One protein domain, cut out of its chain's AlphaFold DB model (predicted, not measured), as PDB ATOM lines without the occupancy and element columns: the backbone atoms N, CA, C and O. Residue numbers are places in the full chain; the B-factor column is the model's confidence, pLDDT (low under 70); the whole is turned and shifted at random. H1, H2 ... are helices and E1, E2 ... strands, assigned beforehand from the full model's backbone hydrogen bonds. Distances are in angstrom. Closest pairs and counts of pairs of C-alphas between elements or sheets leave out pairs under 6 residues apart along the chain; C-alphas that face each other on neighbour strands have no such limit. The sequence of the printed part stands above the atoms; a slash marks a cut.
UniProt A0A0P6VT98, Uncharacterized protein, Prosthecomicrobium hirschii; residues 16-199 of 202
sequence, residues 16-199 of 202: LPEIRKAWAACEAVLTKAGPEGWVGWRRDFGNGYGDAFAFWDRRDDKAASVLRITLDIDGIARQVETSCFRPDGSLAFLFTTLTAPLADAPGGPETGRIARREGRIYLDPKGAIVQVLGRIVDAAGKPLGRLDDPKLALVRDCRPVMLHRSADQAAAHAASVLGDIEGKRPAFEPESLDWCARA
ATOM      1  N   LEU A  16     -14.988  13.172 -54.672       86.50
ATOM      2  CA  LEU A  16     -14.327  13.397 -55.969       86.50
ATOM      3  C   LEU A  16     -13.642  12.162 -56.584       86.50
ATOM      4  O   LEU A  16     -13.767  11.979 -57.801       86.50
ATOM      5  N   PRO A  17     -12.954  11.283 -55.827       89.50
ATOM      6  CA  PRO A  17     -12.386  10.058 -56.390       89.50
ATOM      7  C   PRO A  17     -13.442   9.119 -56.992       89.50
ATOM      8  O   PRO A  17     -13.222   8.547 -58.061       89.50
ATOM      9  N   GLU A  18     -14.598   8.986 -56.338       90.88
ATOM     10  CA  GLU A  18     -15.721   8.178 -56.829       90.88
ATOM     11  C   GLU A  18     -16.301   8.777 -58.109       90.88
ATOM     12  O   GLU A  18     -16.445   8.072 -59.106       90.88
ATOM     13  N   ILE A  19     -16.518  10.093 -58.125       89.75
ATOM     14  CA  ILE A  19     -17.068  10.790 -59.290       89.75
ATOM     15  C   ILE A  19     -16.142  10.647 -60.507       89.75
ATOM     16  O   ILE A  19     -16.602  10.390 -61.620       89.75
ATOM     17  N   ARG A  20     -14.818  10.751 -60.317       89.12
ATOM     18  CA  ARG A  20     -13.841  10.523 -61.398       89.12
ATOM     19  C   ARG A  20     -13.890   9.090 -61.928       89.12
ATOM     20  O   ARG A  20     -13.771   8.886 -63.135       89.12
ATOM     21  N   LYS A  21     -14.089   8.103 -61.049       89.50
ATOM     22  CA  LYS A  21     -14.276   6.702 -61.450       89.50
ATOM     23  C   LYS A  21     -15.565   6.520 -62.259       89.50
ATOM     24  O   LYS A  21     -15.536   5.823 -63.271       89.50
ATOM     25  N   ALA A  22     -16.663   7.155 -61.846       87.19
ATOM     26  CA  ALA A  22     -17.916   7.146 -62.598       87.19
ATOM     27  C   ALA A  22     -17.720   7.752 -63.998       87.19
ATOM     28  O   ALA A  22     -18.102   7.135 -64.991       87.19
ATOM     29  N   TRP A  23     -17.026   8.893 -64.095       89.19
ATOM     30  CA  TRP A  23     -16.708   9.518 -65.381       89.19
ATOM     31  C   TRP A  23     -15.919   8.593 -66.315       89.19
ATOM     32  O   TRP A  23     -16.322   8.405 -67.460       89.19
ATOM     33  N   ALA A  24     -14.861   7.943 -65.824       89.00
ATOM     34  CA  ALA A  24     -14.077   7.003 -66.630       89.00
ATOM     35  C   ALA A  24     -14.924   5.822 -67.153       89.00
ATOM     36  O   ALA A  24     -14.732   5.359 -68.279       89.00
ATOM     37  N   ALA A  25     -15.892   5.342 -66.364       87.12
ATOM     38  CA  ALA A  25     -16.828   4.311 -66.809       87.12
ATOM     39  C   ALA A  25     -17.751   4.818 -67.931       87.12
ATOM     40  O   ALA A  25     -17.978   4.105 -68.908       87.12
ATOM     41  N   CYS A  26     -18.231   6.058 -67.837       88.44
ATOM     42  CA  CYS A  26     -19.029   6.701 -68.882       88.44
ATOM     43  C   CYS A  26     -18.229   6.960 -70.169       88.44
ATOM     44  O   CYS A  26     -18.734   6.711 -71.262       88.44
ATOM     45  N   GLU A  27     -16.968   7.388 -70.073       88.31
ATOM     46  CA  GLU A  27     -16.080   7.523 -71.239       88.31
ATOM     47  C   GLU A  27     -15.870   6.182 -71.950       88.31
ATOM     48  O   GLU A  27     -15.848   6.119 -73.184       88.31
ATOM     49  N   ALA A  28     -15.778   5.088 -71.186       86.62
ATOM     50  CA  ALA A  28     -15.713   3.748 -71.751       86.62
ATOM     51  C   ALA A  28     -17.012   3.365 -72.478       86.62
ATOM     52  O   ALA A  28     -16.931   2.737 -73.532       86.62
ATOM     53  N   VAL A  29     -18.187   3.764 -71.970       84.62
ATOM     54  CA  VAL A  29     -19.461   3.606 -72.696       84.62
ATOM     55  C   VAL A  29     -19.414   4.396 -73.997       84.62
ATOM     56  O   VAL A  29     -19.606   3.805 -75.048       84.62
ATOM     57  N   LEU A  30     -19.067   5.682 -73.967       83.75
ATOM     58  CA  LEU A  30     -19.029   6.523 -75.169       83.75
ATOM     59  C   LEU A  30     -18.033   6.032 -76.228       83.75
ATOM     60  O   LEU A  30     -18.286   6.165 -77.422       83.75
ATOM     61  N   THR A  31     -16.915   5.447 -75.802       82.62
ATOM     62  CA  THR A  31     -15.900   4.897 -76.710       82.62
ATOM     63  C   THR A  31     -16.331   3.552 -77.302       82.62
ATOM     64  O   THR A  31     -16.039   3.269 -78.461       82.62
ATOM     65  N   LYS A  32     -17.022   2.707 -76.521       75.38
ATOM     66  CA  LYS A  32     -17.455   1.362 -76.945       75.38
ATOM     67  C   LYS A  32     -18.807   1.342 -77.653       75.38
ATOM     68  O   LYS A  32     -19.030   0.458 -78.470       75.38
ATOM     69  N   ALA A  33     -19.708   2.262 -77.320       64.94
ATOM     70  CA  ALA A  33     -21.101   2.218 -77.755       64.94
ATOM     71  C   ALA A  33     -21.288   2.545 -79.244       64.94
ATOM     72  O   ALA A  33     -22.343   2.252 -79.799       64.94
ATOM     73  N   GLY A  34     -20.271   3.090 -79.924       57.34
ATOM     74  CA  GLY A  34     -20.397   3.456 -81.335       57.34
ATOM     75  C   GLY A  34     -21.617   4.365 -81.584       57.34
ATOM     76  O   GLY A  34     -22.067   5.063 -80.674       57.34
ATOM     77  N   PRO A  35     -22.165   4.402 -82.808       58.56
ATOM     78  CA  PRO A  35     -23.337   5.217 -83.124       58.56
ATOM     79  C   PRO A  35     -24.683   4.611 -82.682       58.56
ATOM     80  O   PRO A  35     -25.705   5.251 -82.924       58.56
ATOM     81  N   GLU A  36     -24.702   3.431 -82.052       70.31
ATOM     82  CA  GLU A  36     -25.902   2.609 -81.823       70.31
ATOM     83  C   GLU A  36     -26.232   2.433 -80.326       70.31
ATOM     84  O   GLU A  36     -25.481   2.852 -79.441       70.31
ATOM     85  N   GLY A  37     -27.377   1.808 -80.031       82.25
ATOM     86  CA  GLY A  37     -27.727   1.353 -78.677       82.25
ATOM     87  C   GLY A  37     -28.179   2.447 -77.703       82.25
ATOM     88  O   GLY A  37     -28.092   2.254 -76.492       82.25
ATOM     89  N   TRP A  38     -28.640   3.586 -78.220       92.06
ATOM     90  CA  TRP A  38     -29.229   4.676 -77.441       92.06
ATOM     91  C   TRP A  38     -30.695   4.903 -77.815       92.06
ATOM     92  O   TRP A  38     -31.127   4.589 -78.923       92.06
ATOM     93  N   VAL A  39     -31.445   5.502 -76.891       93.06
ATOM     94  CA  VAL A  39     -32.806   6.009 -77.110       93.06
ATOM     95  C   VAL A  39     -32.762   7.532 -77.204       93.06
ATOM     96  O   VAL A  39     -32.062   8.185 -76.426       93.06
ATOM     97  N   GLY A  40     -33.492   8.112 -78.159       95.31
ATOM     98  CA  GLY A  40     -33.591   9.564 -78.294       95.31
ATOM     99  C   GLY A  40     -33.930  10.038 -79.705       95.31
ATOM    100  O   GLY A  40     -34.632   9.355 -80.447       95.31
ATOM    101  N   TRP A  41     -33.402  11.200 -80.093       96.56
ATOM    102  CA  TRP A  41     -33.643  11.805 -81.405       96.56
ATOM    103  C   TRP A  41     -32.419  12.522 -81.975       96.56
ATOM    104  O   TRP A  41     -31.455  12.841 -81.277       96.56
ATOM    105  N   ARG A  42     -32.514  12.828 -83.270       96.06
ATOM    106  CA  ARG A  42     -31.707  13.822 -83.980       96.06
ATOM    107  C   ARG A  42     -32.666  14.635 -84.843       96.06
ATOM    108  O   ARG A  42     -33.413  14.043 -85.620       96.06
ATOM    109  N   ARG A  43     -32.687  15.955 -84.686       97.44
ATOM    110  CA  ARG A  43     -33.550  16.861 -85.450       97.44
ATOM    111  C   ARG A  43     -32.700  17.957 -86.073       97.44
ATOM    112  O   ARG A  43     -31.826  18.519 -85.421       97.44
ATOM    113  N   ASP A  44     -32.991  18.248 -87.331       95.94
ATOM    114  CA  ASP A  44     -32.471  19.402 -88.055       95.94
ATOM    115  C   ASP A  44     -33.623  20.397 -88.220       95.94
ATOM    116  O   ASP A  44     -34.706  20.030 -88.683       95.94
ATOM    117  N   PHE A  45     -33.408  21.636 -87.789       95.38
ATOM    118  CA  PHE A  45     -34.376  22.725 -87.903       95.38
ATOM    119  C   PHE A  45     -34.041  23.674 -89.066       95.38
ATOM    120  O   PHE A  45     -34.759  24.649 -89.292       95.38
ATOM    121  N   GLY A  46     -32.972  23.394 -89.819       94.19
ATOM    122  CA  GLY A  46     -32.453  24.234 -90.889       94.19
ATOM    123  C   GLY A  46     -31.622  25.413 -90.377       94.19
ATOM    124  O   GLY A  46     -31.564  25.710 -89.185       94.19
ATOM    125  N   ASN A  47     -30.950  26.111 -91.301       91.56
ATOM    126  CA  ASN A  47     -30.134  27.305 -91.017       91.56
ATOM    127  C   ASN A  47     -29.063  27.095 -89.925       91.56
ATOM    128  O   ASN A  47     -28.745  28.010 -89.169       91.56
ATOM    129  N   GLY A  48     -28.527  25.874 -89.829       91.75
ATOM    130  CA  GLY A  48     -27.517  25.514 -88.836       91.75
ATOM    131  C   GLY A  48     -28.051  25.342 -87.410       91.75
ATOM    132  O   GLY A  48     -27.248  25.291 -86.479       91.75
ATOM    133  N   TYR A  49     -29.374  25.248 -87.233       96.88
ATOM    134  CA  TYR A  49     -30.006  24.874 -85.973       96.88
ATOM    135  C   TYR A  49     -30.418  23.408 -85.981       96.88
ATOM    136  O   TYR A  49     -30.998  22.913 -86.943       96.88
ATOM    137  N   GLY A  50     -30.187  22.731 -84.867       97.62
ATOM    138  CA  GLY A  50     -30.547  21.332 -84.701       97.62
ATOM    139  C   GLY A  50     -30.316  20.879 -83.274       97.62
ATOM    140  O   GLY A  50     -29.667  21.566 -82.479       97.62
ATOM    141  N   ASP A  51     -30.850  19.715 -82.936       97.44
ATOM    142  CA  ASP A  51     -30.548  19.078 -81.668       97.44
ATOM    143  C   ASP A  51     -30.462  17.558 -81.773       97.44
ATOM    144  O   ASP A  51     -31.032  16.909 -82.652       97.44
ATOM    145  N   ALA A  52     -29.719  16.971 -80.846       97.06
ATOM    146  CA  ALA A  52     -29.674  15.537 -80.660       97.06
ATOM    147  C   ALA A  52     -29.748  15.209 -79.177       97.06
ATOM    148  O   ALA A  52     -29.114  15.865 -78.353       97.06
ATOM    149  N   PHE A  53     -30.479  14.152 -78.863       97.38
ATOM    150  CA  PHE A  53     -30.560  13.558 -77.541       97.38
ATOM    151  C   PHE A  53     -30.246  12.079 -77.707       97.38
ATOM    152  O   PHE A  53     -30.915  11.396 -78.477       97.38
ATOM    153  N   ALA A  54     -29.220  11.592 -77.019       96.25
ATOM    154  CA  ALA A  54     -28.817  10.196 -77.063       96.25
ATOM    155  C   ALA A  54     -28.606   9.683 -75.643       96.25
ATOM    156  O   ALA A  54     -27.666  10.097 -74.961       96.25
ATOM    157  N   PHE A  55     -29.493   8.797 -75.195       96.50
ATOM    158  CA  PHE A  55     -29.427   8.184 -73.879       96.50
ATOM    159  C   PHE A  55     -29.094   6.695 -73.987       96.50
ATOM    160  O   PHE A  55     -29.886   5.901 -74.490       96.50
ATOM    161  N   TRP A  56     -27.909   6.327 -73.507       95.06
ATOM    162  CA  TRP A  56     -27.486   4.946 -73.305       95.06
ATOM    163  C   TRP A  56     -27.874   4.531 -71.887       95.06
ATOM    164  O   TRP A  56     -27.096   4.725 -70.946       95.06
ATOM    165  N   ASP A  57     -29.082   3.987 -71.738       93.06
ATOM    166  CA  ASP A  57     -29.519   3.372 -70.484       93.06
ATOM    167  C   ASP A  57     -28.866   1.996 -70.338       93.06
ATOM    168  O   ASP A  57     -28.993   1.123 -71.196       93.06
ATOM    169  N   ARG A  58     -28.093   1.825 -69.270       89.44
ATOM    170  CA  ARG A  58     -27.294   0.623 -68.996       89.44
ATOM    171  C   ARG A  58     -27.555   0.095 -67.585       89.44
ATOM    172  O   ARG A  58     -26.754  -0.686 -67.063       89.44
ATOM    173  N   ARG A  59     -28.648   0.537 -66.950       87.56
ATOM    174  CA  ARG A  59     -28.991   0.166 -65.569       87.56
ATOM    175  C   ARG A  59     -29.266  -1.326 -65.411       87.56
ATOM    176  O   ARG A  59     -28.825  -1.902 -64.419       87.56
ATOM    177  N   ASP A  60     -29.876  -1.960 -66.411       85.94
ATOM    178  CA  ASP A  60     -30.116  -3.412 -66.419       85.94
ATOM    179  C   ASP A  60     -28.803  -4.212 -66.353       85.94
ATOM    180  O   ASP A  60     -28.706  -5.219 -65.652       85.94
ATOM    181  N   ASP A  61     -27.746  -3.690 -66.982       84.56
ATOM    182  CA  ASP A  61     -26.396  -4.264 -66.960       84.56
ATOM    183  C   ASP A  61     -25.581  -3.838 -65.722       84.56
ATOM    184  O   ASP A  61     -24.390  -4.147 -65.620       84.56
ATOM    185  N   LYS A  62     -26.189  -3.086 -64.789       82.88
ATOM    186  CA  LYS A  62     -25.531  -2.461 -63.626       82.88
ATOM    187  C   LYS A  62     -24.282  -1.657 -64.009       82.88
ATOM    188  O   LYS A  62     -23.318  -1.572 -63.243       82.88
ATOM    189  N   ALA A  63     -24.289  -1.076 -65.205       84.88
ATOM    190  CA  ALA A  63     -23.211  -0.253 -65.727       84.88
ATOM    191  C   ALA A  63     -23.602   1.232 -65.695       84.88
ATOM    192  O   ALA A  63     -24.762   1.594 -65.504       84.88
ATOM    193  N   ALA A  64     -22.609   2.106 -65.862       89.19
ATOM    194  CA  ALA A  64     -22.856   3.538 -65.941       89.19
ATOM    195  C   ALA A  64     -23.732   3.857 -67.162       89.19
ATOM    196  O   ALA A  64     -23.477   3.353 -68.258       89.19
ATOM    197  N   SER A  65     -24.752   4.690 -66.962       93.94
ATOM    198  CA  SER A  65     -25.601   5.185 -68.051       93.94
ATOM    199  C   SER A  65     -25.121   6.564 -68.480       93.94
ATOM    200  O   SER A  65     -24.576   7.318 -67.670       93.94
ATOM    201  N   VAL A  66     -25.316   6.909 -69.749       95.75
ATOM    202  CA  VAL A  66     -24.823   8.175 -70.304       95.75
ATOM    203  C   VAL A  66     -25.925   8.852 -71.090       95.75
ATOM    204  O   VAL A  66     -26.524   8.237 -71.965       95.75
ATOM    205  N   LEU A  67     -26.161  10.129 -70.816       97.06
ATOM    206  CA  LEU A  67     -26.961  10.997 -71.669       97.06
ATOM    207  C   LEU A  67     -26.035  11.989 -72.365       97.06
ATOM    208  O   LEU A  67     -25.264  12.680 -71.705       97.06
ATOM    209  N   ARG A  68     -26.143  12.092 -73.687       96.56
ATOM    210  CA  ARG A  68     -25.503  13.135 -74.481       96.56
ATOM    211  C   ARG A  68     -26.553  13.977 -75.189       96.56
ATOM    212  O   ARG A  68     -27.315  13.459 -76.001       96.56
ATOM    213  N   ILE A  69     -26.545  15.275 -74.919       97.19
ATOM    214  CA  ILE A  69     -27.352  16.266 -75.629       97.19
ATOM    215  C   ILE A  69     -26.416  17.101 -76.495       97.19
ATOM    216  O   ILE A  69     -25.343  17.507 -76.053       97.19
ATOM    217  N   THR A  70     -26.788  17.330 -77.748       97.31
ATOM    218  CA  THR A  70     -26.093  18.246 -78.655       97.31
ATOM    219  C   THR A  70     -27.072  19.305 -79.123       97.31
ATOM    220  O   THR A  70     -28.189  18.968 -79.496       97.31
ATOM    221  N   LEU A  71     -26.649  20.565 -79.109       97.19
ATOM    222  CA  LEU A  71     -27.383  21.693 -79.665       97.19
ATOM    223  C   LEU A  71     -26.501  22.353 -80.721       97.19
ATOM    224  O   LEU A  71     -25.413  22.841 -80.403       97.19
ATOM    225  N   ASP A  72     -26.982  22.365 -81.955       97.31
ATOM    226  CA  ASP A  72     -26.417  23.142 -83.048       97.31
ATOM    227  C   ASP A  72     -27.085  24.514 -83.063       97.31
ATOM    228  O   ASP A  72     -28.313  24.630 -83.006       97.31
ATOM    229  N   ILE A  73     -26.264  25.559 -83.056       95.06
ATOM    230  CA  ILE A  73     -26.703  26.937 -82.883       95.06
ATOM    231  C   ILE A  73     -26.183  27.716 -84.081       95.06
ATOM    232  O   ILE A  73     -24.970  27.851 -84.267       95.06
ATOM    233  N   ASP A  74     -27.129  28.170 -84.905       93.12
ATOM    234  CA  ASP A  74     -26.942  29.128 -85.996       93.12
ATOM    235  C   ASP A  74     -25.788  28.835 -86.975       93.12
ATOM    236  O   ASP A  74     -25.278  29.725 -87.648       93.12
ATOM    237  N   GLY A  75     -25.360  27.572 -87.057       91.44
ATOM    238  CA  GLY A  75     -24.267  27.114 -87.914       91.44
ATOM    239  C   GLY A  75     -22.858  27.508 -87.459       91.44
ATOM    240  O   GLY A  75     -21.893  27.084 -88.094       91.44
ATOM    241  N   ILE A  76     -22.707  28.274 -86.375       91.50
ATOM    242  CA  ILE A  76     -21.399  28.780 -85.914       91.50
ATOM    243  C   ILE A  76     -20.987  28.234 -84.549       91.50
ATOM    244  O   ILE A  76     -19.819  28.351 -84.170       91.50
ATOM    245  N   ALA A  77     -21.925  27.660 -83.794       95.38
ATOM    246  CA  ALA A  77     -21.648  27.137 -82.470       95.38
ATOM    247  C   ALA A  77     -22.327  25.792 -82.227       95.38
ATOM    248  O   ALA A  77     -23.411  25.501 -82.727       95.38
ATOM    249  N   ARG A  78     -21.672  24.973 -81.406       97.12
ATOM    250  CA  ARG A  78     -22.177  23.669 -80.984       97.12
ATOM    251  C   ARG A  78     -21.982  23.495 -79.492       97.12
ATOM    252  O   ARG A  78     -20.850  23.546 -79.007       97.12
ATOM    253  N   GLN A  79     -23.075  23.247 -78.782       97.38
ATOM    254  CA  GLN A  79     -23.055  22.848 -77.381       97.38
ATOM    255  C   GLN A  79     -23.227  21.337 -77.276       97.38
ATOM    256  O   GLN A  79     -24.089  20.762 -77.932       97.38
ATOM    257  N   VAL A  80     -22.402  20.693 -76.460       97.06
ATOM    258  CA  VAL A  80     -22.519  19.274 -76.125       97.06
ATOM    259  C   VAL A  80     -22.541  19.153 -74.616       97.06
ATOM    260  O   VAL A  80     -21.609  19.597 -73.955       97.06
ATOM    261  N   GLU A  81     -23.580  18.525 -74.090       97.31
ATOM    262  CA  GLU A  81     -23.732  18.176 -72.682       97.31
ATOM    263  C   GLU A  81     -23.656  16.661 -72.558       97.31
ATOM    264  O   GLU A  81     -24.281  15.934 -73.325       97.31
ATOM    265  N   THR A  82     -22.852  16.171 -71.625       96.88
ATOM    266  CA  THR A  82     -22.698  14.749 -71.331       96.88
ATOM    267  C   THR A  82     -22.923  14.532 -69.847       96.88
ATOM    268  O   THR A  82     -22.082  14.897 -69.027       96.88
ATOM    269  N   SER A  83     -24.052  13.921 -69.519       97.62
ATOM    270  CA  SER A  83     -24.434  13.526 -68.170       97.62
ATOM    271  C   SER A  83     -24.072  12.061 -67.951       97.62
ATOM    272  O   SER A  83     -24.453  11.186 -68.729       97.62
ATOM    273  N   CYS A  84     -23.316  11.804 -66.893       96.50
ATOM    274  CA  CYS A  84     -22.837  10.489 -66.500       96.50
ATOM    275  C   CYS A  84     -23.547  10.045 -65.223       96.50
ATOM    276  O   CYS A  84     -23.404  10.672 -64.167       96.50
ATOM    277  N   PHE A  85     -24.301   8.955 -65.327       95.62
ATOM    278  CA  PHE A  85     -25.062   8.385 -64.226       95.62
ATOM    279  C   PHE A  85     -24.330   7.188 -63.628       95.62
ATOM    280  O   PHE A  85     -23.790   6.338 -64.342       95.62
ATOM    281  N   ARG A  86     -24.349   7.108 -62.300       92.62
ATOM    282  CA  ARG A  86     -23.899   5.942 -61.539       92.62
ATOM    283  C   ARG A  86     -24.743   4.708 -61.890       92.62
ATOM    284  O   ARG A  86     -25.840   4.849 -62.433       92.62
ATOM    285  N   PRO A  87     -24.286   3.497 -61.525       90.44
ATOM    286  CA  PRO A  87     -25.086   2.279 -61.675       90.44
ATOM    287  C   PRO A  87     -26.446   2.319 -60.962       90.44
ATOM    288  O   PRO A  87     -27.376   1.653 -61.402       90.44
ATOM    289  N   ASP A  88     -26.576   3.100 -59.883       91.50
ATOM    290  CA  ASP A  88     -27.851   3.315 -59.179       91.50
ATOM    291  C   ASP A  88     -28.775   4.335 -59.873       91.50
ATOM    292  O   ASP A  88     -29.887   4.583 -59.415       91.50
ATOM    293  N   GLY A  89     -28.327   4.927 -60.983       93.62
ATOM    294  CA  GLY A  89     -29.061   5.917 -61.756       93.62
ATOM    295  C   GLY A  89     -28.883   7.361 -61.291       93.62
ATOM    296  O   GLY A  89     -29.361   8.251 -61.986       93.62
ATOM    297  N   SER A  90     -28.196   7.646 -60.182       95.69
ATOM    298  CA  SER A  90     -27.924   9.027 -59.752       95.69
ATOM    299  C   SER A  90     -26.890   9.715 -60.650       95.69
ATOM    300  O   SER A  90     -25.946   9.086 -61.133       95.69
ATOM    301  N   LEU A  91     -27.029  11.022 -60.886       96.88
ATOM    302  CA  LEU A  91     -26.034  11.791 -61.637       96.88
ATOM    303  C   LEU A  91     -24.733  11.921 -60.827       96.88
ATOM    304  O   LEU A  91     -24.744  12.426 -59.705       96.88
ATOM    305  N   ALA A  92     -23.606  11.504 -61.405       96.38
ATOM    306  CA  ALA A  92     -22.277  11.705 -60.820       96.38
ATOM    307  C   ALA A  92     -21.587  12.948 -61.380       96.38
ATOM    308  O   ALA A  92     -20.917  13.686 -60.656       96.38
ATOM    309  N   PHE A  93     -21.722  13.163 -62.689       96.50
ATOM    310  CA  PHE A  93     -20.921  14.148 -63.398       96.50
ATOM    311  C   PHE A  93     -21.640  14.678 -64.635       96.50
ATOM    312  O   PHE A  93     -22.236  13.901 -65.378       96.50
ATOM    313  N   LEU A  94     -21.532  15.984 -64.882       97.50
ATOM    314  CA  LEU A  94     -21.954  16.619 -66.129       97.50
ATOM    315  C   LEU A  94     -20.759  17.345 -66.749       97.50
ATOM    316  O   LEU A  94     -20.162  18.233 -66.133       97.50
ATOM    317  N   PHE A  95     -20.423  16.974 -67.981       96.44
ATOM    318  CA  PHE A  95     -19.463  17.684 -68.814       96.44
ATOM    319  C   PHE A  95     -20.195  18.487 -69.878       96.44
ATOM    320  O   PHE A  95     -21.007  17.933 -70.610       96.44
ATOM    321  N   THR A  96     -19.899  19.775 -69.991       97.31
ATOM    322  CA  THR A  96     -20.458  20.624 -71.044       97.31
ATOM    323  C   THR A  96     -19.350  21.283 -71.839       97.31
ATOM    324  O   THR A  96     -18.346  21.730 -71.283       97.31
ATOM    325  N   THR A  97     -19.519  21.338 -73.154       96.69
ATOM    326  CA  THR A  97     -18.632  22.076 -74.047       96.69
ATOM    327  C   THR A  97     -19.448  22.938 -74.983       96.69
ATOM    328  O   THR A  97     -20.301  22.410 -75.689       96.69
ATOM    329  N   LEU A  98     -19.132  24.226 -75.063       97.00
ATOM    330  CA  LEU A  98     -19.575  25.092 -76.150       97.00
ATOM    331  C   LEU A  98     -18.381  25.361 -77.061       97.00
ATOM    332  O   LEU A  98     -17.417  26.004 -76.646       97.00
ATOM    333  N   THR A  99     -18.448  24.860 -78.289       96.31
ATOM    334  CA  THR A  99     -17.479  25.153 -79.347       96.31
ATOM    335  C   THR A  99     -18.002  26.319 -80.164       96.31
ATOM    336  O   THR A  99     -19.094  26.212 -80.716       96.31
ATOM    337  N   ALA A 100     -17.250  27.415 -80.232       95.06
ATOM    338  CA  ALA A 100     -17.594  28.577 -81.047       95.06
ATOM    339  C   ALA A 100     -16.339  29.423 -81.342       95.06
ATOM    340  O   ALA A 100     -15.322  29.272 -80.653       95.06
ATOM    341  N   PRO A 101     -16.390  30.326 -82.333       93.38
ATOM    342  CA  PRO A 101     -15.372  31.352 -82.508       93.38
ATOM    343  C   PRO A 101     -15.193  32.226 -81.259       93.38
ATOM    344  O   PRO A 101     -16.161  32.526 -80.550       93.38
ATOM    345  N   LEU A 102     -13.963  32.673 -81.012       91.06
ATOM    346  CA  LEU A 102     -13.682  33.777 -80.098       91.06
ATOM    347  C   LEU A 102     -14.274  35.068 -80.673       91.06
ATOM    348  O   LEU A 102     -14.090  35.367 -81.855       91.06
ATOM    349  N   ALA A 103     -14.992  35.802 -79.828       87.69
ATOM    350  CA  ALA A 103     -15.560  37.100 -80.152       87.69
ATOM    351  C   ALA A 103     -14.466  38.166 -80.292       87.69
ATOM    352  O   ALA A 103     -13.361  38.036 -79.757       87.69
ATOM    353  N   ASP A 104     -14.800  39.244 -80.989       75.25
ATOM    354  CA  ASP A 104     -13.956  40.425 -81.127       75.25
ATOM    355  C   ASP A 104     -13.784  41.089 -79.753       75.25
ATOM    356  O   ASP A 104     -14.655  41.814 -79.275       75.25
ATOM    357  N   ALA A 105     -12.653  40.827 -79.098       64.00
ATOM    358  CA  ALA A 105     -12.275  41.469 -77.847       64.00
ATOM    359  C   ALA A 105     -11.131  42.466 -78.106       64.00
ATOM    360  O   ALA A 105     -10.130  42.093 -78.726       64.00
ATOM    361  N   PRO A 106     -11.213  43.721 -77.624       57.50
ATOM    362  CA  PRO A 106     -10.111  44.676 -77.735       57.50
ATOM    363  C   PRO A 106      -8.815  44.112 -77.127       57.50
ATOM    364  O   PRO A 106      -8.743  43.835 -75.930       57.50
ATOM    365  N   GLY A 107      -7.782  43.923 -77.956       58.25
ATOM    366  CA  GLY A 107      -6.506  43.326 -77.538       58.25
ATOM    367  C   GLY A 107      -6.526  41.800 -77.360       58.25
ATOM    368  O   GLY A 107      -5.593  41.251 -76.772       58.25
ATOM    369  N   GLY A 108      -7.569  41.117 -77.845       57.59
ATOM    370  CA  GLY A 108      -7.619  39.663 -77.961       57.59
ATOM    371  C   GLY A 108      -6.752  39.197 -79.139       57.59
ATOM    372  O   GLY A 108      -6.995  39.631 -80.262       57.59
ATOM    373  N   PRO A 109      -5.742  38.335 -78.935       55.19
ATOM    374  CA  PRO A 109      -4.800  37.992 -80.002       55.19
ATOM    375  C   PRO A 109      -5.380  37.095 -81.115       55.19
ATOM    376  O   PRO A 109      -4.648  36.738 -82.027       55.19
ATOM    377  N   GLU A 110      -6.657  36.690 -81.041       65.50
ATOM    378  CA  GLU A 110      -7.143  35.454 -81.678       65.50
ATOM    379  C   GLU A 110      -8.607  35.507 -82.173       65.50
ATOM    380  O   GLU A 110      -9.286  34.479 -82.237       65.50
ATOM    381  N   THR A 111      -9.124  36.693 -82.500       73.06
ATOM    382  CA  THR A 111     -10.494  36.876 -83.015       73.06
ATOM    383  C   THR A 111     -10.826  35.919 -84.168       73.06
ATOM    384  O   THR A 111     -10.030  35.728 -85.087       73.06
ATOM    385  N   GLY A 112     -12.011  35.300 -84.121       77.00
ATOM    386  CA  GLY A 112     -12.488  34.379 -85.157       77.00
ATOM    387  C   GLY A 112     -11.924  32.954 -85.072       77.00
ATOM    388  O   GLY A 112     -12.442  32.058 -85.740       77.00
ATOM    389  N   ARG A 113     -10.915  32.685 -84.228       88.44
ATOM    390  CA  ARG A 113     -10.442  31.310 -83.997       88.44
ATOM    391  C   ARG A 113     -11.445  30.508 -83.184       88.44
ATOM    392  O   ARG A 113     -12.045  31.013 -82.241       88.44
ATOM    393  N   ILE A 114     -11.568  29.223 -83.506       92.06
ATOM    394  CA  ILE A 114     -12.406  28.293 -82.749       92.06
ATOM    395  C   ILE A 114     -11.779  27.997 -81.385       92.06
ATOM    396  O   ILE A 114     -10.636  27.539 -81.291       92.06
ATOM    397  N   ALA A 115     -12.574  28.202 -80.340       94.19
ATOM    398  CA  ALA A 115     -12.275  27.818 -78.971       94.19
ATOM    399  C   ALA A 115     -13.413  26.963 -78.399       94.19
ATOM    400  O   ALA A 115     -14.509  26.867 -78.963       94.19
ATOM    401  N   ARG A 116     -13.147  26.323 -77.262       95.81
ATOM    402  CA  ARG A 116     -14.137  25.576 -76.492       95.81
ATOM    403  C   ARG A 116     -14.199  26.111 -75.074       95.81
ATOM    404  O   ARG A 116     -13.196  26.146 -74.363       95.81
ATOM    405  N   ARG A 117     -15.400  26.487 -74.655       95.81
ATOM    406  CA  ARG A 117     -15.735  26.725 -73.254       95.81
ATOM    407  C   ARG A 117     -16.115  25.385 -72.636       95.81
ATOM    408  O   ARG A 117     -17.113  24.803 -73.047       95.81
ATOM    409  N   GLU A 118     -15.326  24.899 -71.684       96.38
ATOM    410  CA  GLU A 118     -15.539  23.608 -71.020       96.38
ATOM    411  C   GLU A 118     -16.017  23.811 -69.579       96.38
ATOM    412  O   GLU A 118     -15.392  24.556 -68.822       96.38
ATOM    413  N   GLY A 119     -17.084  23.113 -69.198       95.94
ATOM    414  CA  GLY A 119     -17.633  23.060 -67.847       95.94
ATOM    415  C   GLY A 119     -17.644  21.638 -67.302       95.94
ATOM    416  O   GLY A 119     -17.991  20.697 -68.014       95.94
ATOM    417  N   ARG A 120     -17.256  21.472 -66.037       95.94
ATOM    418  CA  ARG A 120     -17.242  20.186 -65.325       95.94
ATOM    419  C   ARG A 120     -17.998  20.340 -64.016       95.94
ATOM    420  O   ARG A 120     -17.562  21.099 -63.154       95.94
ATOM    421  N   ILE A 121     -19.112  19.636 -63.873       96.88
ATOM    422  CA  ILE A 121     -19.987  19.713 -62.703       96.88
ATOM    423  C   ILE A 121     -19.970  18.352 -62.014       96.88
ATOM    424  O   ILE A 121     -20.286  17.335 -62.624       96.88
ATOM    425  N   TYR A 122     -19.582  18.350 -60.745       95.81
ATOM    426  CA  TYR A 122     -19.406  17.165 -59.915       95.81
ATOM    427  C   TYR A 122     -20.535  17.109 -58.892       95.81
ATOM    428  O   TYR A 122     -20.791  18.107 -58.208       95.81
ATOM    429  N   LEU A 123     -21.198  15.958 -58.782       95.50
ATOM    430  CA  LEU A 123     -22.290  15.749 -57.842       95.50
ATOM    431  C   LEU A 123     -22.004  14.561 -56.929       95.50
ATOM    432  O   LEU A 123     -21.554  13.512 -57.389       95.50
ATOM    433  N   ASP A 124     -22.305  14.710 -55.644       92.44
ATOM    434  CA  ASP A 124     -22.266  13.592 -54.703       92.44
ATOM    435  C   ASP A 124     -23.419  12.588 -54.965       92.44
ATOM    436  O   ASP A 124     -24.329  12.865 -55.757       92.44
ATOM    437  N   PRO A 125     -23.424  11.409 -54.317       88.56
ATOM    438  CA  PRO A 125     -24.512  10.435 -54.457       88.56
ATOM    439  C   PRO A 125     -25.891  10.931 -53.997       88.56
ATOM    440  O   PRO A 125     -26.904  10.340 -54.356       88.56
ATOM    441  N   LYS A 126     -25.955  12.009 -53.207       90.31
ATOM    442  CA  LYS A 126     -27.213  12.642 -52.780       90.31
ATOM    443  C   LYS A 126     -27.701  13.689 -53.790       90.31
ATOM    444  O   LYS A 126     -28.771  14.262 -53.599       90.31
ATOM    445  N   GLY A 127     -26.938  13.943 -54.855       91.25
ATOM    446  CA  GLY A 127     -27.240  14.929 -55.886       91.25
ATOM    447  C   GLY A 127     -26.831  16.361 -55.525       91.25
ATOM    448  O   GLY A 127     -27.224  17.297 -56.226       91.25
ATOM    449  N   ALA A 128     -26.057  16.574 -54.460       93.75
ATOM    450  CA  ALA A 128     -25.509  17.888 -54.148       93.75
ATOM    451  C   ALA A 128     -24.333  18.204 -55.080       93.75
ATOM    452  O   ALA A 128     -23.456  17.371 -55.298       93.75
ATOM    453  N   ILE A 129     -24.298  19.424 -55.624       95.00
ATOM    454  CA  ILE A 129     -23.162  19.897 -56.421       95.00
ATOM    455  C   ILE A 129     -21.995  20.162 -55.468       95.00
ATOM    456  O   ILE A 129     -22.059  21.094 -54.667       95.00
ATOM    457  N   VAL A 130     -20.928  19.375 -55.588       94.50
ATOM    458  CA  VAL A 130     -19.721  19.517 -54.757       94.50
ATOM    459  C   VAL A 130     -18.675  20.414 -55.411       94.50
ATOM    460  O   VAL A 130     -17.907  21.088 -54.728       94.50
ATOM    461  N   GLN A 131     -18.653  20.474 -56.748       94.69
ATOM    462  CA  GLN A 131     -17.688  21.289 -57.479       94.69
ATOM    463  C   GLN A 131     -18.192  21.653 -58.878       94.69
ATOM    464  O   GLN A 131     -18.797  20.833 -59.567       94.69
ATOM    465  N   VAL A 132     -17.890  22.877 -59.317       95.75
ATOM    466  CA  VAL A 132     -18.070  23.326 -60.704       95.75
ATOM    467  C   VAL A 132     -16.767  23.961 -61.174       95.75
ATOM    468  O   VAL A 132     -16.299  24.931 -60.575       95.75
ATOM    469  N   LEU A 133     -16.174  23.413 -62.229       95.00
ATOM    470  CA  LEU A 133     -14.951  23.926 -62.844       95.00
ATOM    471  C   LEU A 133     -15.235  24.429 -64.255       95.00
ATOM    472  O   LEU A 133     -16.026  23.821 -64.976       95.00
ATOM    473  N   GLY A 134     -14.562  25.506 -64.654       95.06
ATOM    474  CA  GLY A 134     -14.715  26.108 -65.975       95.06
ATOM    475  C   GLY A 134     -13.397  26.608 -66.553       95.06
ATOM    476  O   GLY A 134     -12.576  27.187 -65.840       95.06
ATOM    477  N   ARG A 135     -13.192  26.409 -67.857       95.00
ATOM    478  CA  ARG A 135     -12.016  26.916 -68.585       95.00
ATOM    479  C   ARG A 135     -12.312  27.169 -70.059       95.00
ATOM    480  O   ARG A 135     -13.261  26.607 -70.605       95.00
ATOM    481  N   ILE A 136     -11.453  27.958 -70.700       94.81
ATOM    482  CA  ILE A 136     -11.420  28.114 -72.157       94.81
ATOM    483  C   ILE A 136     -10.195  27.380 -72.702       94.81
ATOM    484  O   ILE A 136      -9.075  27.555 -72.211       94.81
ATOM    485  N   VAL A 137     -10.405  26.549 -73.718       95.25
ATOM    486  CA  VAL A 137      -9.357  25.807 -74.427       95.25
ATOM    487  C   VAL A 137      -9.438  26.074 -75.928       95.25
ATOM    488  O   VAL A 137     -10.482  26.482 -76.433       95.25
ATOM    489  N   ASP A 138      -8.354  25.843 -76.659       92.88
ATOM    490  CA  ASP A 138      -8.378  25.895 -78.121       92.88
ATOM    491  C   ASP A 138      -9.009  24.627 -78.736       92.88
ATOM    492  O   ASP A 138      -9.433  23.693 -78.043       92.88
ATOM    493  N   ALA A 139      -9.067  24.578 -80.068       87.31
ATOM    494  CA  ALA A 139      -9.562  23.414 -80.802       87.31
ATOM    495  C   ALA A 139      -8.803  22.111 -80.465       87.31
ATOM    496  O   ALA A 139      -9.417  21.046 -80.438       87.31
ATOM    497  N   ALA A 140      -7.507  22.189 -80.140       89.31
ATOM    498  CA  ALA A 140      -6.681  21.047 -79.741       89.31
ATOM    499  C   ALA A 140      -6.827  20.681 -78.249       89.31
ATOM    500  O   ALA A 140      -6.268  19.685 -77.795       89.31
ATOM    501  N   GLY A 141      -7.590  21.459 -77.472       91.25
ATOM    502  CA  GLY A 141      -7.770  21.255 -76.034       91.25
ATOM    503  C   GLY A 141      -6.664  21.846 -75.165       91.25
ATOM    504  O   GLY A 141      -6.642  21.585 -73.958       91.25
ATOM    505  N   LYS A 142      -5.769  22.662 -75.729       92.94
ATOM    506  CA  LYS A 142      -4.773  23.397 -74.950       92.94
ATOM    507  C   LYS A 142      -5.466  24.519 -74.166       92.94
ATOM    508  O   LYS A 142      -6.245  25.266 -74.759       92.94
ATOM    509  N   PRO A 143      -5.184  24.682 -72.861       92.81
ATOM    510  CA  PRO A 143      -5.711  25.801 -72.086       92.81
ATOM    511  C   PRO A 143      -5.328  27.146 -72.708       92.81
ATOM    512  O   PRO A 143      -4.146  27.409 -72.933       92.81
ATOM    513  N   LEU A 144      -6.334  27.985 -72.961       90.69
ATOM    514  CA  LEU A 144      -6.159  29.384 -73.356       90.69
ATOM    515  C   LEU A 144      -6.263  30.305 -72.142       90.69
ATOM    516  O   LEU A 144      -5.497  31.255 -72.024       90.69
ATOM    517  N   GLY A 145      -7.170  29.995 -71.217       89.81
ATOM    518  CA  GLY A 145      -7.347  30.780 -70.006       89.81
ATOM    519  C   GLY A 145      -8.556  30.356 -69.187       89.81
ATOM    520  O   GLY A 145      -9.140  29.281 -69.373       89.81
ATOM    521  N   ARG A 146      -8.907  31.213 -68.231       89.62
ATOM    522  CA  ARG A 146     -10.045  31.008 -67.339       89.62
ATOM    523  C   ARG A 146     -11.351  31.397 -68.028       89.62
ATOM    524  O   ARG A 146     -11.356  32.122 -69.015       89.62
ATOM    525  N   LEU A 147     -12.457  30.905 -67.480       88.56
ATOM    526  CA  LEU A 147     -13.803  31.192 -67.973       88.56
ATOM    527  C   LEU A 147     -14.168  32.686 -67.896       88.56
ATOM    528  O   LEU A 147     -14.903  33.178 -68.745       88.56
ATOM    529  N   ASP A 148     -13.662  33.375 -66.872       83.38
ATOM    530  CA  ASP A 148     -13.917  34.781 -66.552       83.38
ATOM    531  C   ASP A 148     -12.947  35.752 -67.245       83.38
ATOM    532  O   ASP A 148     -12.982  36.947 -66.961       83.38
ATOM    533  N   ASP A 149     -12.080  35.268 -68.146       87.38
ATOM    534  CA  ASP A 149     -11.151  36.130 -68.876       87.38
ATOM    535  C   ASP A 149     -11.903  36.946 -69.948       87.38
ATOM    536  O   ASP A 149     -12.366  36.374 -70.944       87.38
ATOM    537  N   PRO A 150     -12.001  38.283 -69.803       82.38
ATOM    538  CA  PRO A 150     -12.740  39.125 -70.743       82.38
ATOM    539  C   PRO A 150     -12.121  39.147 -72.149       82.38
ATOM    540  O   PRO A 150     -12.785  39.558 -73.096       82.38
ATOM    541  N   LYS A 151     -10.867  38.703 -72.312       84.69
ATOM    542  CA  LYS A 151     -10.189  38.614 -73.614       84.69
ATOM    543  C   LYS A 151     -10.493  37.318 -74.367       84.69
ATOM    544  O   LYS A 151     -10.117  37.201 -75.529       84.69
ATOM    545  N   LEU A 152     -11.139  36.350 -73.712       87.50
ATOM    546  CA  LEU A 152     -11.449  35.023 -74.256       87.50
ATOM    547  C   LEU A 152     -12.961  34.781 -74.374       87.50
ATOM    548  O   LEU A 152     -13.430  33.646 -74.270       87.50
ATOM    549  N   ALA A 153     -13.737  35.844 -74.589       88.62
ATOM    550  CA  ALA A 153     -15.163  35.726 -74.860       88.62
ATOM    551  C   ALA A 153     -15.405  34.931 -76.156       88.62
ATOM    552  O   ALA A 153     -14.700  35.105 -77.146       88.62
ATOM    553  N   LEU A 154     -16.411  34.054 -76.154       91.56
ATOM    554  CA  LEU A 154     -16.889  33.363 -77.357       91.56
ATOM    555  C   LEU A 154     -18.062  34.155 -77.941       91.56
ATOM    556  O   LEU A 154     -18.802  34.787 -77.192       91.56
ATOM    557  N   VAL A 155     -18.296  34.048 -79.252       91.81
ATOM    558  CA  VAL A 155     -19.437  34.691 -79.949       91.81
ATOM    559  C   VAL A 155     -20.813  34.254 -79.428       91.81
ATOM    560  O   VAL A 155     -21.839  34.848 -79.761       91.81
ATOM    561  N   ARG A 156     -20.855  33.188 -78.626       91.94
ATOM    562  CA  ARG A 156     -22.037  32.733 -77.902       91.94
ATOM    563  C   ARG A 156     -21.762  32.777 -76.405       91.94
ATOM    564  O   ARG A 156     -20.745  32.261 -75.915       91.94
ATOM    565  N   ASP A 157     -22.704  33.376 -75.688       90.38
ATOM    566  CA  ASP A 157     -22.666  33.475 -74.238       90.38
ATOM    567  C   ASP A 157     -22.681  32.104 -73.580       90.38
ATOM    568  O   ASP A 157     -22.944  31.067 -74.202       90.38
ATOM    569  N   CYS A 158     -22.342  32.087 -72.295       90.00
ATOM    570  CA  CYS A 158     -22.514  30.866 -71.546       90.00
ATOM    571  C   CYS A 158     -23.998  30.539 -71.430       90.00
ATOM    572  O   CYS A 158     -24.800  31.376 -71.022       90.00
ATOM    573  N   ARG A 159     -24.345  29.306 -71.783       90.62
ATOM    574  CA  ARG A 159     -25.702  28.805 -71.653       90.62
ATOM    575  C   ARG A 159     -25.812  27.912 -70.421       90.62
ATOM    576  O   ARG A 159     -24.877  27.146 -70.146       90.62
ATOM    577  N   PRO A 160     -26.950  27.967 -69.715       94.38
ATOM    578  CA  PRO A 160     -27.292  26.956 -68.733       94.38
ATOM    579  C   PRO A 160     -27.276  25.554 -69.348       94.38
ATOM    580  O   PRO A 160     -27.492  25.396 -70.552       94.38
ATOM    581  N   VAL A 161     -27.038  24.552 -68.508       95.69
ATOM    582  CA  VAL A 161     -27.135  23.134 -68.883       95.69
ATOM    583  C   VAL A 161     -28.418  22.527 -68.339       95.69
ATOM    584  O   VAL A 161     -28.937  22.989 -67.316       95.69
ATOM    585  N   MET A 162     -28.909  21.481 -68.999       95.56
ATOM    586  CA  MET A 162     -30.024  20.688 -68.493       95.56
ATOM    587  C   MET A 162     -29.509  19.706 -67.439       95.56
ATOM    588  O   MET A 162     -28.677  18.843 -67.716       95.56
ATOM    589  N   LEU A 163     -29.996  19.833 -66.208       96.00
ATOM    590  CA  LEU A 163     -29.583  19.008 -65.085       96.00
ATOM    591  C   LEU A 163     -30.562  17.848 -64.873       96.00
ATOM    592  O   LEU A 163     -31.463  17.908 -64.037       96.00
ATOM    593  N   HIS A 164     -30.345  16.753 -65.600       97.19
ATOM    594  CA  HIS A 164     -30.976  15.464 -65.305       97.19
ATOM    595  C   HIS A 164     -30.288  14.845 -64.090       97.19
ATOM    596  O   HIS A 164     -29.207  14.276 -64.201       97.19
ATOM    597  N   ARG A 165     -30.895  14.963 -62.909       95.62
ATOM    598  CA  ARG A 165     -30.347  14.453 -61.639       95.62
ATOM    599  C   ARG A 165     -30.334  12.930 -61.554       95.62
ATOM    600  O   ARG A 165     -29.629  12.381 -60.708       95.62
ATOM    601  N   SER A 166     -31.086  12.253 -62.418       96.50
ATOM    602  CA  SER A 166     -31.086  10.798 -62.510       96.50
ATOM    603  C   SER A 166     -31.302  10.285 -63.933       96.50
ATOM    604  O   SER A 166     -31.816  10.990 -64.805       96.50
ATOM    605  N   ALA A 167     -30.943   9.023 -64.145       96.44
ATOM    606  CA  ALA A 167     -31.241   8.263 -65.351       96.44
ATOM    607  C   ALA A 167     -32.756   8.192 -65.617       96.44
ATOM    608  O   ALA A 167     -33.176   8.290 -66.766       96.44
ATOM    609  N   ASP A 168     -33.586   8.122 -64.570       96.75
ATOM    610  CA  ASP A 168     -35.047   8.204 -64.714       96.75
ATOM    611  C   ASP A 168     -35.498   9.549 -65.276       96.75
ATOM    612  O   ASP A 168     -36.396   9.595 -66.110       96.75
ATOM    613  N   GLN A 169     -34.862  10.653 -64.874       97.75
ATOM    614  CA  GLN A 169     -35.156  11.962 -65.459       97.75
ATOM    615  C   GLN A 169     -34.724  12.043 -66.927       97.75
ATOM    616  O   GLN A 169     -35.416  12.663 -67.731       97.75
ATOM    617  N   ALA A 170     -33.613  11.403 -67.306       97.50
ATOM    618  CA  ALA A 170     -33.225  11.288 -68.712       97.50
ATOM    619  C   ALA A 170     -34.259  10.475 -69.514       97.50
ATOM    620  O   ALA A 170     -34.691  10.913 -70.579       97.50
ATOM    621  N   ALA A 171     -34.720   9.341 -68.981       96.81
ATOM    622  CA  ALA A 171     -35.769   8.533 -69.598       96.81
ATOM    623  C   ALA A 171     -37.112   9.282 -69.687       96.81
ATOM    624  O   ALA A 171     -37.778   9.233 -70.720       96.81
ATOM    625  N   ALA A 172     -37.487  10.035 -68.649       97.31
ATOM    626  CA  ALA A 172     -38.690  10.864 -68.641       97.31
ATOM    627  C   ALA A 172     -38.625  11.978 -69.695       97.31
ATOM    628  O   ALA A 172     -39.617  12.229 -70.376       97.31
ATOM    629  N   HIS A 173     -37.454  12.596 -69.888       97.62
ATOM    630  CA  HIS A 173     -37.244  13.550 -70.976       97.62
ATOM    631  C   HIS A 173     -37.385  12.881 -72.350       97.62
ATOM    632  O   HIS A 173     -37.999  13.439 -73.256       97.62
ATOM    633  N   ALA A 174     -36.866  11.661 -72.509       96.56
ATOM    634  CA  ALA A 174     -37.059  10.909 -73.744       96.56
ATOM    635  C   ALA A 174     -38.546  10.639 -74.021       96.56
ATOM    636  O   ALA A 174     -39.031  10.913 -75.121       96.56
ATOM    637  N   ALA A 175     -39.281  10.174 -73.010       96.62
ATOM    638  CA  ALA A 175     -40.706   9.881 -73.109       96.62
ATOM    639  C   ALA A 175     -41.566  11.135 -73.347       96.62
ATOM    640  O   ALA A 175     -42.551  11.063 -74.079       96.62
ATOM    641  N   SER A 176     -41.201  12.297 -72.794       97.25
ATOM    642  CA  SER A 176     -41.961  13.536 -73.016       97.25
ATOM    643  C   SER A 176     -41.907  14.014 -74.470       97.25
ATOM    644  O   SER A 176     -42.868  14.604 -74.966       97.25
ATOM    645  N   VAL A 177     -40.816  13.718 -75.181       95.81
ATOM    646  CA  VAL A 177     -40.630  14.100 -76.588       95.81
ATOM    647  C   VAL A 177     -41.116  13.008 -77.542       95.81
ATOM    648  O   VAL A 177     -41.858  13.292 -78.486       95.81
ATOM    649  N   LEU A 178     -40.704  11.761 -77.313       95.31
ATOM    650  CA  LEU A 178     -40.974  10.642 -78.220       95.31
ATOM    651  C   LEU A 178     -42.349  10.007 -77.975       95.31
ATOM    652  O   LEU A 178     -43.016   9.604 -78.928       95.31
ATOM    653  N   GLY A 179     -42.806  10.004 -76.725       94.81
ATOM    654  CA  GLY A 179     -43.909   9.185 -76.231       94.81
ATOM    655  C   GLY A 179     -43.405   7.978 -75.434       94.81
ATOM    656  O   GLY A 179     -42.295   7.496 -75.655       94.81
ATOM    657  N   ASP A 180     -44.218   7.504 -74.495       91.44
ATOM    658  CA  ASP A 180     -44.029   6.228 -73.808       91.44
ATOM    659  C   ASP A 180     -44.546   5.044 -74.652       91.44
ATOM    660  O   ASP A 180     -44.952   5.202 -75.806       91.44
ATOM    661  N   ILE A 181     -44.532   3.836 -74.078       88.44
ATOM    662  CA  ILE A 181     -45.006   2.613 -74.750       88.44
ATOM    663  C   ILE A 181     -46.501   2.657 -75.117       88.44
ATOM    664  O   ILE A 181     -46.930   1.950 -76.026       88.44
ATOM    665  N   GLU A 182     -47.289   3.497 -74.447       93.12
ATOM    666  CA  GLU A 182     -48.707   3.721 -74.736       93.12
ATOM    667  C   GLU A 182     -48.921   4.910 -75.694       93.12
ATOM    668  O   GLU A 182     -50.059   5.270 -75.999       93.12
ATOM    669  N   GLY A 183     -47.840   5.541 -76.167       91.75
ATOM    670  CA  GLY A 183     -47.865   6.731 -77.017       91.75
ATOM    671  C   GLY A 183     -48.174   8.032 -76.269       91.75
ATOM    672  O   GLY A 183     -48.355   9.073 -76.907       91.75
ATOM    673  N   LYS A 184     -48.234   8.017 -74.932       95.12
ATOM    674  CA  LYS A 184     -48.464   9.222 -74.127       95.12
ATOM    675  C   LYS A 184     -47.172  10.013 -73.996       95.12
ATOM    676  O   LYS A 184     -46.095   9.452 -73.839       95.12
ATOM    677  N   ARG A 185     -47.282  11.340 -74.016       95.56
ATOM    678  CA  ARG A 185     -46.158  12.270 -73.831       95.56
ATOM    679  C   ARG A 185     -46.304  12.976 -72.488       95.56
ATOM    680  O   ARG A 185     -46.904  14.052 -72.443       95.56
ATOM    681  N   PRO A 186     -45.860  12.355 -71.381       94.88
ATOM    682  CA  PRO A 186     -45.951  12.980 -70.070       94.88
ATOM    683  C   PRO A 186     -45.144  14.279 -70.057       94.88
ATOM    684  O   PRO A 186     -44.079  14.363 -70.663       94.88
ATOM    685  N   ALA A 187     -45.644  15.300 -69.364       95.75
ATOM    686  CA  ALA A 187     -44.902  16.542 -69.212       95.75
ATOM    687  C   ALA A 187     -43.629  16.295 -68.389       95.75
ATOM    688  O   ALA A 187     -43.676  15.692 -67.317       95.75
ATOM    689  N   PHE A 188     -42.502  16.788 -68.888       96.38
ATOM    690  CA  PHE A 188     -41.230  16.774 -68.184       96.38
ATOM    691  C   PHE A 188     -40.423  17.990 -68.618       96.38
ATOM    692  O   PHE A 188     -40.261  18.211 -69.816       96.38
ATOM    693  N   GLU A 189     -39.894  18.726 -67.646       94.00
ATOM    694  CA  GLU A 189     -38.979  19.840 -67.867       94.00
ATOM    695  C   GLU A 189     -37.761  19.631 -66.955       94.00
ATOM    696  O   GLU A 189     -37.937  19.498 -65.736       94.00
ATOM    697  N   PRO A 190     -36.534  19.538 -67.498       91.62
ATOM    698  CA  PRO A 190     -35.346  19.387 -66.672       91.62
ATOM    699  C   PRO A 190     -35.039  20.674 -65.896       91.62
ATOM    700  O   PRO A 190     -35.277  21.784 -66.367       91.62
ATOM    701  N   GLU A 191     -34.433  20.530 -64.714       94.19
ATOM    702  CA  GLU A 191     -33.856  21.677 -64.009       94.19
ATOM    703  C   GLU A 191     -32.771  22.324 -64.881       94.19
ATOM    704  O   GLU A 191     -31.980  21.635 -65.524       94.19
ATOM    705  N   SER A 192     -32.706  23.654 -64.884       94.44
ATOM    706  CA  SER A 192     -31.644  24.391 -65.563       94.44
ATOM    707  C   SER A 192     -30.582  24.843 -64.564       94.44
ATOM    708  O   SER A 192     -30.903  25.448 -63.539       94.44
ATOM    709  N   LEU A 193     -29.311  24.574 -64.863       95.81
ATOM    710  CA  LEU A 193     -28.181  25.010 -64.046       95.81
ATOM    711  C   LEU A 193     -27.358  26.068 -64.786       95.81
ATOM    712  O   LEU A 193     -26.653  25.760 -65.750       95.81
ATOM    713  N   ASP A 194     -27.369  27.301 -64.272       95.25
ATOM    714  CA  ASP A 194     -26.369  28.314 -64.621       95.25
ATOM    715  C   ASP A 194     -25.029  27.963 -63.961       95.25
ATOM    716  O   ASP A 194     -24.707  28.349 -62.833       95.25
ATOM    717  N   TRP A 195     -24.269  27.126 -64.660       95.00
ATOM    718  CA  TRP A 195     -22.996  26.609 -64.184       95.00
ATOM    719  C   TRP A 195     -21.871  27.640 -64.307       95.00
ATOM    720  O   TRP A 195     -20.938  27.601 -63.508       95.00
ATOM    721  N   CYS A 196     -21.952  28.578 -65.254       92.44
ATOM    722  CA  CYS A 196     -20.905  29.575 -65.459       92.44
ATOM    723  C   CYS A 196     -20.798  30.550 -64.294       92.44
ATOM    724  O   CYS A 196     -19.685  30.840 -63.861       92.44
ATOM    725  N   ALA A 197     -21.926  30.963 -63.712       90.12
ATOM    726  CA  ALA A 197     -21.929  31.787 -62.502       90.12
ATOM    727  C   ALA A 197     -21.310  31.082 -61.275       90.12
ATOM    728  O   ALA A 197     -20.925  31.733 -60.305       90.12
ATOM    729  N   ARG A 198     -21.217  29.745 -61.297       91.44
ATOM    730  CA  ARG A 198     -20.696  28.917 -60.192       91.44
ATOM    731  C   ARG A 198     -19.292  28.374 -60.449       91.44
ATOM    732  O   ARG A 198     -18.674  27.833 -59.529       91.44
ATOM    733  N   ALA A 199     -18.811  28.469 -61.685       90.44
ATOM    734  CA  ALA A 199     -17.576  27.847 -62.114       90.44
ATOM    735  C   ALA A 199     -16.360  28.526 -61.485       90.44
ATOM    736  O   ALA A 199     -16.219  29.747 -61.480       90.44
TER     737      ALA A 199
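This is residues 16 to 199 of the 202 residues of an uncharacterized protein of Prosthecomicrobium hirschii (UniProt A0A0P6VT98). One broad, twisted sheet of eight strands, E1 to E8, stands as a wall, with helix H1 packed across one face. The other face is partly covered by helix H2 and a small two-strand pair, E9 and E10. The printed part has 184 residues, with two named helices and ten named strands in the order H1, E1 to E9, H2, E10; the class is mixed, helices and strands. The large sheet runs E1 E2 E3 E4 E5 E6 E7 E8, all antiparallel. The whole is compact, with a radius of gyration of the C-alphas of 17.0 A and spans of 56 by 42 by 29 A.

Find C-alpha 16 at (-14.327, 13.397, -55.969); from there H1 runs to residue 32, 24.4 A away. Then read E1, residues 39 to 46, E2, residues 49 to 56, E3, residues 65 to 73, and E4, residues 77 to 85. E5, residues 91 to 101, is the longest strand at 30.5 A and begins at (-26.034, 11.791, -61.637). E6, residues 114 to 123, spans 29.6 A, and E7, residues 129 to 138, spans 26.9 A. E8 is residues 143 to 146 and E9 residues 161 to 163. H2, residues 167 to 178, spans 16.3 A; E10, residues 191 to 193, ends at (-28.181, 25.010, -64.046).

E1 to E8 form a meander, each strand the antiparallel neighbour of the one before, with E1 and E8 as edge strands. Look at N 41 and O 53, 3.0 A apart, between E1 and E2, and at N 82 and O 95, 2.7 A, between E4 and E5. At the other edge, N 136 and O 145 of E7 and E8 are 3.0 A apart. The helices make three layers with the sheet, one on each of its opposite faces. H1 is on the sheet at a height of 8.8 A, across the strands at 70 degrees to E3 on the local plane; its closest C-alphas to E5 are Ile 19 and Ala 92, 5.5 A. H2 has a height of 9.1 A, over E1, E2 and E3, slantwise at 46 degrees to E1 on the local plane; the C-alphas of Gly 40 and Ala 174 are its closest to E1, 5.9 A. E9 and E10 are antiparallel, with N 163 and O 191 2.8 A apart. The closest C-alphas of E4 and E9, Glu 81 and Val 161, are 7.1 A apart. In H1 and H2 every O i to N i+4 pair is within hydrogen-bond range.

The two farthest C-alphas, Gly 107 and Glu 182, are 57.9 A apart. The printed part has no cut. The long links are E5 to E6, E8 to E9 and H2 to E10. Confidence is under 70 at residues 33 to 35 and 105 to 110; the mean pLDDT of the printed part is 91.0.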